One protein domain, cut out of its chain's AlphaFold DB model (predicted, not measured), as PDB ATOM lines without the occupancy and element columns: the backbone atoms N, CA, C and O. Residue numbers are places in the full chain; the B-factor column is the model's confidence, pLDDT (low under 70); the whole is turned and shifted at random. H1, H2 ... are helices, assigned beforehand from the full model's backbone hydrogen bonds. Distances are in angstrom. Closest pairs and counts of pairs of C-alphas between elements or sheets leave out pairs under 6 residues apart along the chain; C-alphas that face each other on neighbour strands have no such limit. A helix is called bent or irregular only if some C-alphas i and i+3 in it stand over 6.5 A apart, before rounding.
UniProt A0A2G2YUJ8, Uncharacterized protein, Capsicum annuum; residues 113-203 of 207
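This is residues 113 to 203 of the 207 residues of an uncharacterized protein of Capsicum annuum (UniProt A0A2G2YUJ8). Two long helices, H1 and H2, make an open V that closes near the end of H1 and the start of H2, and a loop of residues 141 to 157 joins them beyond that closed end. From the open end of H2 a shorter helix, H3, leads on as an arm, so the loop, H2 and H3 follow one another along the longest axis. The printed part has 91 residues with three named helices in the order H1, H2, H3 and no named strand, and its class is all helix. It is extended, with a radius of gyration of the C-alphas of 21.8 A, and its C-alphas span 73 by 25 by 20 A.

Begin with H1, residues 113 to 140, and go on over the long link to H2, residues 158 to 183. Look at Val 136 and Tyr 161: their C-alphas, the closest of the two helices, are 7.4 A apart. H1 and H2 are close but not clearly touching, with 1 pair of C-alphas within 8 A. They run opposite ways at a steep tilt of 40 degrees, and their centres are 14.4 A apart. After H2 a tight link of 2 residues leads to H3, residues 186 to 200. H2 and H3 are apart, with no C-alpha of the one within 8 A of the other, and H1 and H3 are apart too. In H1, H2 and H3 every pair of O i and N i+4 is within hydrogen-bond range.

Find C-alpha 113 at (213.666, 461.670, 449.574); from there H1 runs 39.9 A to C-alpha 140 at (226.832, 487.350, 477.192). Pass residues 141 to 157, which hold no named element, and pick up H2 at C-alpha 158, at (234.750, 479.769, 475.324); it measures 36.9 A to C-alpha 183. H3 measures 21.1 A from C-alpha 186 and ends at C-alpha 200, at (195.880, 445.351, 449.528). None of the three helices is bent.

The outline is a rod, and the two C-alphas farthest apart, those of Gly 144 and Glu 203, are 73.0 A apart. Residues 113 to 128, 169 to 194 and 196 to 202 stand free. The printed part has no cut; the link from H1 to H2, 17 residues, is long. In the B-factor column the mean pLDDT of the printed part is 81.8. Look there for values under 70 at residues 143 to 144, 153, 155, 186 to 193 and 203; the mean of H3 is 69.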
ATOM      1  N   ILE A 113     214.296 460.849 448.529       81.06
ATOM      2  CA  ILE A 113     213.666 461.670 449.574       81.06
ATOM      3  C   ILE A 113     214.408 461.511 450.900       81.06
ATOM      4  O   ILE A 113     214.696 462.515 451.544       81.06
ATOM      5  N   GLY A 114     214.787 460.286 451.280       75.69
ATOM      6  CA  GLY A 114     215.568 460.045 452.500       75.69
ATOM      7  C   GLY A 114     216.912 460.783 452.485       75.69
ATOM      8  O   GLY A 114     217.277 461.450 453.454       75.69
ATOM      9  N   VAL A 115     217.615 460.757 451.347       78.19
ATOM     10  CA  VAL A 115     218.874 461.504 451.168       78.19
ATOM     11  C   VAL A 115     218.638 463.021 451.171       78.19
ATOM     12  O   VAL A 115     219.401 463.759 451.794       78.19
ATOM     13  N   ALA A 116     217.568 463.504 450.534       86.19
ATOM     14  CA  ALA A 116     217.225 464.926 450.522       86.19
ATOM     15  C   ALA A 116     216.865 465.455 451.922       86.19
ATOM     16  O   ALA A 116     217.309 466.541 452.295       86.19
ATOM     17  N   LEU A 117     216.115 464.682 452.717       84.19
ATOM     18  CA  LEU A 117     215.784 465.005 454.108       84.19
ATOM     19  C   LEU A 117     217.034 465.046 454.990       84.19
ATOM     20  O   LEU A 117     217.169 465.956 455.806       84.19
ATOM     21  N   PHE A 118     217.977 464.123 454.786       82.50
ATOM     22  CA  PHE A 118     219.271 464.155 455.467       82.50
ATOM     23  C   PHE A 118     220.040 465.456 455.172       82.50
ATOM     24  O   PHE A 118     220.486 466.144 456.093       82.50
ATOM     25  N   SER A 119     220.144 465.846 453.897       85.44
ATOM     26  CA  SER A 119     220.796 467.104 453.507       85.44
ATOM     27  C   SER A 119     220.069 468.342 454.045       85.44
ATOM     28  O   SER A 119     220.719 469.280 454.509       85.44
ATOM     29  N   LEU A 120     218.733 468.343 454.036       90.69
ATOM     30  CA  LEU A 120     217.923 469.411 454.629       90.69
ATOM     31  C   LEU A 120     218.146 469.523 456.139       90.69
ATOM     32  O   LEU A 120     218.315 470.633 456.642       90.69
ATOM     33  N   GLY A 121     218.209 468.394 456.846       86.94
ATOM     34  CA  GLY A 121     218.515 468.350 458.275       86.94
ATOM     35  C   GLY A 121     219.866 468.990 458.596       86.94
ATOM     36  O   GLY A 121     219.966 469.780 459.535       86.94
ATOM     37  N   MET A 122     220.886 468.739 457.770       85.56
ATOM     38  CA  MET A 122     222.198 469.381 457.908       85.56
ATOM     39  C   MET A 122     222.127 470.903 457.694       85.56
ATOM     40  O   MET A 122     222.700 471.667 458.472       85.56
ATOM     41  N   GLY A 123     221.386 471.358 456.677       90.69
ATOM     42  CA  GLY A 123     221.168 472.785 456.419       90.69
ATOM     43  C   GLY A 123     220.437 473.489 457.565       90.69
ATOM     44  O   GLY A 123     220.864 474.550 458.017       90.69
ATOM     45  N   PHE A 124     219.380 472.866 458.088       92.31
ATOM     46  CA  PHE A 124     218.649 473.374 459.246       92.31
ATOM     47  C   PHE A 124     219.533 473.428 460.499       92.31
ATOM     48  O   PHE A 124     219.513 474.420 461.227       92.31
ATOM     49  N   GLY A 125     220.382 472.415 460.708       90.00
ATOM     50  CA  GLY A 125     221.365 472.389 461.792       90.00
ATOM     51  C   GLY A 125     222.323 473.584 461.765       90.00
ATOM     52  O   GLY A 125     222.580 474.179 462.809       90.00
ATOM     53  N   ASN A 126     222.786 474.000 460.582       91.81
ATOM     54  CA  ASN A 126     223.642 475.184 460.442       91.81
ATOM     55  C   ASN A 126     222.917 476.486 460.814       91.81
ATOM     56  O   ASN A 126     223.504 477.343 461.475       91.81
ATOM     57  N   LEU A 127     221.644 476.630 460.433       94.06
ATOM     58  CA  LEU A 127     220.835 477.797 460.804       94.06
ATOM     59  C   LEU A 127     220.626 477.866 462.318       94.06
ATOM     60  O   LEU A 127     220.846 478.911 462.927       94.06
ATOM     61  N   VAL A 128     220.268 476.737 462.937       92.88
ATOM     62  CA  VAL A 128     220.125 476.637 464.395       92.88
ATOM     63  C   VAL A 128     221.455 476.929 465.092       92.88
ATOM     64  O   VAL A 128     221.477 477.680 466.062       92.88
ATOM     65  N   GLY A 129     222.575 476.415 464.576       90.44
ATOM     66  CA  GLY A 129     223.913 476.708 465.093       90.44
ATOM     67  C   GLY A 129     224.248 478.200 465.055       90.44
ATOM     68  O   GLY A 129     224.703 478.751 466.056       90.44
ATOM     69  N   SER A 130     223.957 478.869 463.935       92.75
ATOM     70  CA  SER A 130     224.133 480.320 463.802       92.75
ATOM     71  C   SER A 130     223.293 481.093 464.820       92.75
ATOM     72  O   SER A 130     223.804 482.001 465.472       92.75
ATOM     73  N   LEU A 131     222.024 480.713 464.996       93.12
ATOM     74  CA  LEU A 131     221.128 481.347 465.966       93.12
ATOM     75  C   LEU A 131     221.601 481.142 467.408       93.12
ATOM     76  O   LEU A 131     221.534 482.068 468.211       93.12
ATOM     77  N   ILE A 132     222.107 479.953 467.749       91.19
ATOM     78  CA  ILE A 132     222.654 479.679 469.087       91.19
ATOM     79  C   ILE A 132     223.832 480.611 469.377       91.19
ATOM     80  O   ILE A 132     223.884 481.201 470.455       91.19
ATOM     81  N   VAL A 133     224.756 480.768 468.423       89.81
ATOM     82  CA  VAL A 133     225.898 481.682 468.574       89.81
ATOM     83  C   VAL A 133     225.418 483.117 468.776       89.81
ATOM     84  O   VAL A 133     225.870 483.768 469.714       89.81
ATOM     85  N   GLU A 134     224.475 483.591 467.961       89.88
ATOM     86  CA  GLU A 134     223.923 484.948 468.064       89.88
ATOM     87  C   GLU A 134     223.232 485.196 469.413       89.88
ATOM     88  O   GLU A 134     223.466 486.215 470.062       89.88
ATOM     89  N   ILE A 135     222.426 484.243 469.885       89.56
ATOM     90  CA  ILE A 135     221.753 484.336 471.184       89.56
ATOM     91  C   ILE A 135     222.780 484.373 472.318       89.56
ATOM     92  O   ILE A 135     222.641 485.187 473.235       89.56
ATOM     93  N   VAL A 136     223.810 483.521 472.280       89.12
ATOM     94  CA  VAL A 136     224.856 483.505 473.313       89.12
ATOM     95  C   VAL A 136     225.674 484.793 473.281       89.12
ATOM     96  O   VAL A 136     225.964 485.354 474.340       89.12
ATOM     97  N   ASP A 137     226.012 485.302 472.100       86.62
ATOM     98  CA  ASP A 137     226.729 486.567 471.946       86.62
ATOM     99  C   ASP A 137     225.907 487.743 472.499       86.62
ATOM    100  O   ASP A 137     226.379 488.507 473.348       86.62
ATOM    101  N   HIS A 138     224.626 487.822 472.136       85.56
ATOM    102  CA  HIS A 138     223.717 488.852 472.633       85.56
ATOM    103  C   HIS A 138     223.467 488.743 474.146       85.56
ATOM    104  O   HIS A 138     223.380 489.755 474.843       85.56
ATOM    105  N   ALA A 139     223.349 487.527 474.687       86.50
ATOM    106  CA  ALA A 139     223.126 487.308 476.114       86.50
ATOM    107  C   ALA A 139     224.380 487.602 476.953       86.50
ATOM    108  O   ALA A 139     224.270 488.187 478.034       86.50
ATOM    109  N   SER A 140     225.563 487.225 476.462       83.75
ATOM    110  CA  SER A 140     226.832 487.350 477.192       83.75
ATOM    111  C   SER A 140     227.439 488.755 477.139       83.75
ATOM    112  O   SER A 140     228.110 489.159 478.089       83.75
ATOM    113  N   SER A 141     227.141 489.541 476.099       81.94
ATOM    114  CA  SER A 141     227.597 490.935 475.955       81.94
ATOM    115  C   SER A 141     226.770 491.964 476.746       81.94
ATOM    116  O   SER A 141     227.088 493.161 476.769       81.94
ATOM    117  N   ARG A 142     225.709 491.540 477.454       75.38
ATOM    118  CA  ARG A 142     224.854 492.457 478.229       75.38
ATOM    119  C   ARG A 142     225.641 493.170 479.337       75.38
ATOM    120  O   ARG A 142     226.336 492.550 480.138       75.38
ATOM    121  N   LYS A 143     225.432 494.492 479.437       66.94
ATOM    122  CA  LYS A 143     226.043 495.420 480.417       66.94
ATOM    123  C   LYS A 143     227.539 495.719 480.208       66.94
ATOM    124  O   LYS A 143     228.243 495.974 481.180       66.94
ATOM    125  N   GLY A 144     228.022 495.713 478.963       67.00
ATOM    126  CA  GLY A 144     229.397 496.128 478.639       67.00
ATOM    127  C   GLY A 144     230.471 495.114 479.041       67.00
ATOM    128  O   GLY A 144     231.653 495.448 479.084       67.00
ATOM    129  N   LYS A 145     230.066 493.876 479.350       73.94
ATOM    130  CA  LYS A 145     230.976 492.747 479.550       73.94
ATOM    131  C   LYS A 145     231.388 492.174 478.194       73.94
ATOM    132  O   LYS A 145     230.625 492.224 477.233       73.94
ATOM    133  N   VAL A 146     232.602 491.637 478.125       75.94
ATOM    134  CA  VAL A 146     233.106 490.943 476.934       75.94
ATOM    135  C   VAL A 146     232.251 489.707 476.643       75.94
ATOM    136  O   VAL A 146     231.967 488.924 477.551       75.94
ATOM    137  N   SER A 147     231.840 489.549 475.383       79.62
ATOM    138  CA  SER A 147     231.125 488.355 474.925       79.62
ATOM    139  C   SER A 147     231.950 487.093 475.183       79.62
ATOM    140  O   SER A 147     233.181 487.100 475.074       79.62
ATOM    141  N   TRP A 148     231.270 485.993 475.505       80.50
ATOM    142  CA  TRP A 148     231.909 484.684 475.653       80.50
ATOM    143  C   TRP A 148     232.502 484.186 474.329       80.50
ATOM    144  O   TRP A 148     233.531 483.516 474.345       80.50
ATOM    145  N   VAL A 149     231.914 484.591 473.197       76.12
ATOM    146  CA  VAL A 149     232.363 484.273 471.830       76.12
ATOM    147  C   VAL A 149     233.113 485.475 471.236       76.12
ATOM    148  O   VAL A 149     232.839 485.945 470.136       76.12
ATOM    149  N   SER A 150     234.044 486.048 471.999       74.19
ATOM    150  CA  SER A 150     234.842 487.184 471.530       74.19
ATOM    151  C   SER A 150     235.883 486.757 470.488       74.19
ATOM    152  O   SER A 150     236.510 485.711 470.628       74.19
ATOM    153  N   ASN A 151     236.175 487.628 469.513       74.94
ATOM    154  CA  ASN A 151     237.240 487.436 468.512       74.94
ATOM    155  C   ASN A 151     238.646 487.240 469.117       74.94
ATOM    156  O   ASN A 151     239.570 486.834 468.412       74.94
ATOM    157  N   ASN A 152     238.836 487.549 470.406       72.81
ATOM    158  CA  ASN A 152     240.092 487.341 471.113       72.81
ATOM    159  C   ASN A 152     239.987 486.143 472.073       72.81
ATOM    160  O   ASN A 152     239.405 486.249 473.156       72.81
ATOM    161  N   LEU A 153     240.593 485.018 471.678       67.50
ATOM    162  CA  LEU A 153     240.538 483.732 472.389       67.50
ATOM    163  C   LEU A 153     241.041 483.796 473.841       67.50
ATOM    164  O   LEU A 153     240.613 483.001 474.667       67.50
ATOM    165  N   ASN A 154     241.937 484.738 474.156       71.88
ATOM    166  CA  ASN A 154     242.486 484.908 475.507       71.88
ATOM    167  C   ASN A 154     241.563 485.700 476.447       71.88
ATOM    168  O   ASN A 154     241.836 485.776 477.642       71.88
ATOM    169  N   ILE A 155     240.515 486.333 475.913       69.38
ATOM    170  CA  ILE A 155     239.599 487.212 476.656       69.38
ATOM    171  C   ILE A 155     238.186 486.604 476.702       69.38
ATOM    172  O   ILE A 155     237.469 486.755 477.695       69.38
ATOM    173  N   GLY A 156     237.785 485.905 475.634       70.50
ATOM    174  CA  GLY A 156     236.521 485.179 475.549       70.50
ATOM    175  C   GLY A 156     236.518 483.913 476.407       70.50
ATOM    176  O   GLY A 156     237.452 483.116 476.369       70.50
ATOM    177  N   HIS A 157     235.443 483.713 477.163       79.19
ATOM    178  CA  HIS A 157     235.230 482.512 477.971       79.19
ATOM    179  C   HIS A 157     234.512 481.434 477.143       79.19
ATOM    180  O   HIS A 157     233.314 481.183 477.296       79.19
ATOM    181  N   TYR A 158     235.254 480.826 476.213       82.25
ATOM    182  CA  TYR A 158     234.750 479.769 475.324       82.25
ATOM    183  C   TYR A 158     234.294 478.515 476.079       82.25
ATOM    184  O   TYR A 158     233.428 477.782 475.608       82.25
ATOM    185  N   ASP A 159     234.849 478.280 477.262       85.00
ATOM    186  CA  ASP A 159     234.448 477.224 478.181       85.00
ATOM    187  C   ASP A 159     232.954 477.301 478.531       85.00
ATOM    188  O   ASP A 159     232.261 476.286 478.438       85.00
ATOM    189  N   TYR A 160     232.414 478.487 478.831       85.62
ATOM    190  CA  TYR A 160     230.976 478.638 479.091       85.62
ATOM    191  C   TYR A 160     230.119 478.375 477.852       85.62
ATOM    192  O   TYR A 160     229.058 477.762 477.962       85.62
ATOM    193  N   TYR A 161     230.584 478.778 476.666       86.81
ATOM    194  CA  TYR A 161     229.897 478.461 475.412       86.81
ATOM    195  C   TYR A 161     229.814 476.942 475.185       86.81
ATOM    196  O   TYR A 161     228.740 476.419 474.886       86.81
ATOM    197  N   TYR A 162     230.904 476.206 475.424       89.00
ATOM    198  CA  TYR A 162     230.896 474.744 475.331       89.00
ATOM    199  C   TYR A 162     230.018 474.073 476.395       89.00
ATOM    200  O   TYR A 162     229.376 473.067 476.094       89.00
ATOM    201  N   TRP A 163     229.923 474.628 477.606       90.19
ATOM    202  CA  TRP A 163     228.981 474.135 478.618       90.19
ATOM    203  C   TRP A 163     227.518 474.321 478.200       90.19
ATOM    204  O   TRP A 163     226.717 473.405 478.383       90.19
ATOM    205  N   VAL A 164     227.171 475.459 477.589       89.75
ATOM    206  CA  VAL A 164     225.830 475.690 477.024       89.75
ATOM    207  C   VAL A 164     225.528 474.676 475.922       89.75
ATOM    208  O   VAL A 164     224.466 474.053 475.944       89.75
ATOM    209  N   LEU A 165     226.472 474.452 475.001       89.31
ATOM    210  CA  LEU A 165     226.330 473.428 473.963       89.31
ATOM    211  C   LEU A 165     226.148 472.030 474.562       89.31
ATOM    212  O   LEU A 165     225.284 471.286 474.114       89.31
ATOM    213  N   CYS A 166     226.910 471.686 475.602       92.25
ATOM    214  CA  CYS A 166     226.803 470.399 476.283       92.25
ATOM    215  C   CYS A 166     225.406 470.184 476.887       92.25
ATOM    216  O   CYS A 166     224.789 469.146 476.647       92.25
ATOM    217  N   LEU A 167     224.869 471.176 477.608       93.50
ATOM    218  CA  LEU A 167     223.519 471.107 478.175       93.50
ATOM    219  C   LEU A 167     222.444 470.994 477.089       93.50
ATOM    220  O   LEU A 167     221.510 470.205 477.227       93.50
ATOM    221  N   LEU A 168     222.600 471.732 475.988       91.69
ATOM    222  CA  LEU A 168     221.686 471.656 474.852       91.69
ATOM    223  C   LEU A 168     221.725 470.274 474.182       91.69
ATOM    224  O   LEU A 168     220.673 469.718 473.872       91.69
ATOM    225  N   SER A 169     222.913 469.685 474.007       90.19
ATOM    226  CA  SER A 169     223.072 468.325 473.479       90.19
ATOM    227  C   SER A 169     222.461 467.267 474.399       90.19
ATOM    228  O   SER A 169     221.821 466.343 473.905       90.19
ATOM    229  N   ILE A 170     222.597 467.409 475.722       94.88
ATOM    230  CA  ILE A 170     221.931 466.518 476.687       94.88
ATOM    231  C   ILE A 170     220.408 466.634 476.549       94.88
ATOM    232  O   ILE A 170     219.725 465.616 476.462       94.88
ATOM    233  N   GLY A 171     219.874 467.856 476.468       94.50
ATOM    234  CA  GLY A 171     218.445 468.084 476.239       94.50
ATOM    235  C   GLY A 171     217.949 467.473 474.925       94.50
ATOM    236  O   GLY A 171     216.915 466.810 474.910       94.50
ATOM    237  N   ASN A 172     218.706 467.627 473.834       91.94
ATOM    238  CA  ASN A 172     218.398 467.020 472.539       91.94
ATOM    239  C   ASN A 172     218.406 465.485 472.598       91.94
ATOM    240  O   ASN A 172     217.511 464.851 472.046       91.94
ATOM    241  N   PHE A 173     219.368 464.891 473.308       92.06
ATOM    242  CA  PHE A 173     219.441 463.443 473.487       92.06
ATOM    243  C   PHE A 173     218.253 462.900 474.295       92.06
ATOM    244  O   PHE A 173     217.660 461.892 473.918       92.06
ATOM    245  N   LEU A 174     217.849 463.593 475.365       94.94
ATOM    246  CA  LEU A 174     216.652 463.234 476.133       94.94
ATOM    247  C   LEU A 174     215.380 463.369 475.294       94.94
ATOM    248  O   LEU A 174     214.527 462.486 475.327       94.94
ATOM    249  N   TYR A 175     215.272 464.441 474.508       92.75
ATOM    250  CA  TYR A 175     214.175 464.623 473.563       92.75
ATOM    251  C   TYR A 175     214.120 463.484 472.537       92.75
ATOM    252  O   TYR A 175     213.055 462.914 472.320       92.75
ATOM    253  N   PHE A 176     215.263 463.090 471.966       90.06
ATOM    254  CA  PHE A 176     215.346 461.953 471.052       90.06
ATOM    255  C   PHE A 176     214.848 460.657 471.701       90.06
ATOM    256  O   PHE A 176     214.051 459.955 471.088       90.06
ATOM    257  N   ILE A 177     215.251 460.356 472.941       91.56
ATOM    258  CA  ILE A 177     214.772 459.165 473.664       91.56
ATOM    259  C   ILE A 177     213.256 459.219 473.874       91.56
ATOM    260  O   ILE A 177     212.582 458.217 473.657       91.56
ATOM    261  N   LEU A 178     212.711 460.374 474.271       92.88
ATOM    262  CA  LEU A 178     211.269 460.543 474.462       92.88
ATOM    263  C   LEU A 178     210.498 460.327 473.155       92.88
ATOM    264  O   LEU A 178     209.486 459.629 473.157       92.88
ATOM    265  N   CYS A 179     210.989 460.874 472.041       89.38
ATOM    266  CA  CYS A 179     210.400 460.654 470.722       89.38
ATOM    267  C   CYS A 179     210.513 459.194 470.277       89.38
ATOM    268  O   CYS A 179     209.521 458.633 469.832       89.38
ATOM    269  N   ALA A 180     211.686 458.571 470.425       86.75
ATOM    270  CA  ALA A 180     211.901 457.171 470.068       86.75
ATOM    271  C   ALA A 180     210.995 456.236 470.882       86.75
ATOM    272  O   ALA A 180     210.434 455.290 470.343       86.75
ATOM    273  N   TRP A 181     210.800 456.537 472.167       88.06
ATOM    274  CA  TRP A 181     209.882 455.793 473.021       88.06
ATOM    275  C   TRP A 181     208.416 455.984 472.609       88.06
ATOM    276  O   TRP A 181     207.678 455.008 472.522       88.06
ATOM    277  N   ALA A 182     208.000 457.218 472.312       89.31
ATOM    278  CA  ALA A 182     206.637 457.514 471.872       89.31
ATOM    279  C   ALA A 182     206.310 456.947 470.477       89.31
ATOM    280  O   ALA A 182     205.144 456.708 470.180       89.31
ATOM    281  N   TYR A 183     207.322 456.750 469.627       80.75
ATOM    282  CA  TYR A 183     207.163 456.251 468.260       80.75
ATOM    283  C   TYR A 183     206.905 454.734 468.174       80.75
ATOM    284  O   TYR A 183     206.345 454.268 467.186       80.75
ATOM    285  N   GLY A 184     207.255 453.964 469.210       72.69
ATOM    286  CA  GLY A 184     207.092 452.505 469.224       72.69
ATOM    287  C   GLY A 184     208.236 451.746 468.536       72.69
ATOM    288  O   GLY A 184     209.152 452.346 467.972       72.69
ATOM    289  N   SER A 185     208.228 450.412 468.640       70.88
ATOM    290  CA  SER A 185     209.288 449.567 468.076       70.88
ATOM    291  C   SER A 185     209.180 449.484 466.546       70.88
ATOM    292  O   SER A 185     208.086 449.417 465.989       70.88
ATOM    293  N   ASP A 186     210.318 449.479 465.846       64.56
ATOM    294  CA  ASP A 186     210.348 449.360 464.375       64.56
ATOM    295  C   ASP A 186     209.798 447.996 463.899       64.56
ATOM    296  O   ASP A 186     209.354 447.853 462.761       64.56
ATOM    297  N   GLU A 187     209.789 447.000 464.790       64.94
ATOM    298  CA  GLU A 187     209.277 445.648 464.550       64.94
ATOM    299  C   GLU A 187     207.741 445.634 464.486       64.94
ATOM    300  O   GLU A 187     207.183 445.101 463.528       64.94
ATOM    301  N   ASP A 188     207.066 446.314 465.422       65.38
ATOM    302  CA  ASP A 188     205.601 446.453 465.417       65.38
ATOM    303  C   ASP A 188     205.117 447.218 464.178       65.38
ATOM    304  O   ASP A 188     204.179 446.799 463.501       65.38
ATOM    305  N   ASN A 189     205.800 448.314 463.829       64.50
ATOM    306  CA  ASN A 189     205.449 449.105 462.650       64.50
ATOM    307  C   ASN A 189     205.617 448.291 461.360       64.50
ATOM    308  O   ASN A 189     204.754 448.337 460.485       64.50
ATOM    309  N   ARG A 190     206.702 447.520 461.231       65.00
ATOM    310  CA  ARG A 190     206.957 446.707 460.038       65.00
ATOM    311  C   ARG A 190     205.911 445.606 459.836       65.00
ATOM    312  O   ARG A 190     205.525 445.378 458.693       65.00
ATOM    313  N   ILE A 191     205.437 444.970 460.910       67.44
ATOM    314  CA  ILE A 191     204.354 443.972 460.845       67.44
ATOM    315  C   ILE A 191     203.070 444.620 460.318       67.44
ATOM    316  O   ILE A 191     202.489 444.111 459.364       67.44
ATOM    317  N   ILE A 192     202.691 445.786 460.851       67.62
ATOM    318  CA  ILE A 192     201.501 446.534 460.408       67.62
ATOM    319  C   ILE A 192     201.594 446.888 458.914       67.62
ATOM    320  O   ILE A 192     200.623 446.751 458.173       67.62
ATOM    321  N   TRP A 193     202.769 447.316 458.443       67.06
ATOM    322  CA  TRP A 193     202.986 447.610 457.025       67.06
ATOM    323  C   TRP A 193     202.922 446.361 456.138       67.06
ATOM    324  O   TRP A 193     202.375 446.430 455.039       67.06
ATOM    325  N   GLU A 194     203.495 445.235 456.570       73.19
ATOM    326  CA  GLU A 194     203.448 443.976 455.815       73.19
ATOM    327  C   GLU A 194     202.012 443.420 455.743       73.19
ATOM    328  O   GLU A 194     201.586 443.008 454.662       73.19
ATOM    329  N   GLU A 195     201.240 443.506 456.832       73.94
ATOM    330  CA  GLU A 195     199.812 443.159 456.872       73.94
ATOM    331  C   GLU A 195     198.982 444.042 455.927       73.94
ATOM    332  O   GLU A 195     198.269 443.519 455.072       73.94
ATOM    333  N   ASP A 196     199.138 445.368 455.981       73.50
ATOM    334  CA  ASP A 196     198.383 446.306 455.134       73.50
ATOM    335  C   ASP A 196     198.706 446.126 453.631       73.50
ATOM    336  O   ASP A 196     197.860 446.308 452.750       73.50
ATOM    337  N   GLN A 197     199.938 445.715 453.302       72.38
ATOM    338  CA  GLN A 197     200.331 445.380 451.928       72.38
ATOM    339  C   GLN A 197     199.785 444.023 451.467       72.38
ATOM    340  O   GLN A 197     199.394 443.893 450.301       72.38
ATOM    341  N   ALA A 198     199.754 443.021 452.347       71.88
ATOM    342  CA  ALA A 198     199.163 441.717 452.058       71.88
ATOM    343  C   ALA A 198     197.635 441.820 451.891       71.88
ATOM    344  O   ALA A 198     197.068 441.203 450.984       71.88
ATOM    345  N   GLU A 199     196.971 442.676 452.677       73.25
ATOM    346  CA  GLU A 199     195.539 442.962 452.553       73.25
ATOM    347  C   GLU A 199     195.228 443.642 451.212       73.25
ATOM    348  O   GLU A 199     194.363 443.187 450.460       73.25
ATOM    349  N   LYS A 200     196.010 444.664 450.830       73.06
ATOM    350  CA  LYS A 200     195.880 445.351 449.528       73.06
ATOM    351  C   LYS A 200     196.143 444.451 448.324       73.06
ATOM    352  O   LYS A 200     195.598 444.700 447.249       73.06
ATOM    353  N   LYS A 201     196.970 443.415 448.479       75.81
ATOM    354  CA  LYS A 201     197.193 442.390 447.448       75.81
ATOM    355  C   LYS A 201     196.103 441.318 447.404       75.81
ATOM    356  O   LYS A 201     196.134 440.484 446.502       75.81
ATOM    357  N   GLY A 202     195.141 441.347 448.326       71.44
ATOM    358  CA  GLY A 202     194.090 440.339 448.430       71.44
ATOM    359  C   GLY A 202     194.596 438.977 448.912       71.44
ATOM    360  O   GLY A 202     193.902 437.982 448.729       71.44
ATOM    361  N   GLU A 203     195.788 438.909 449.515       68.06
ATOM    362  CA  GLU A 203     196.369 437.658 450.027       68.06
ATOM    363  C   GLU A 203     195.739 437.230 451.369       68.06
ATOM    364  O   GLU A 203     195.832 436.062 451.734       68.06
TER     365      GLU A 203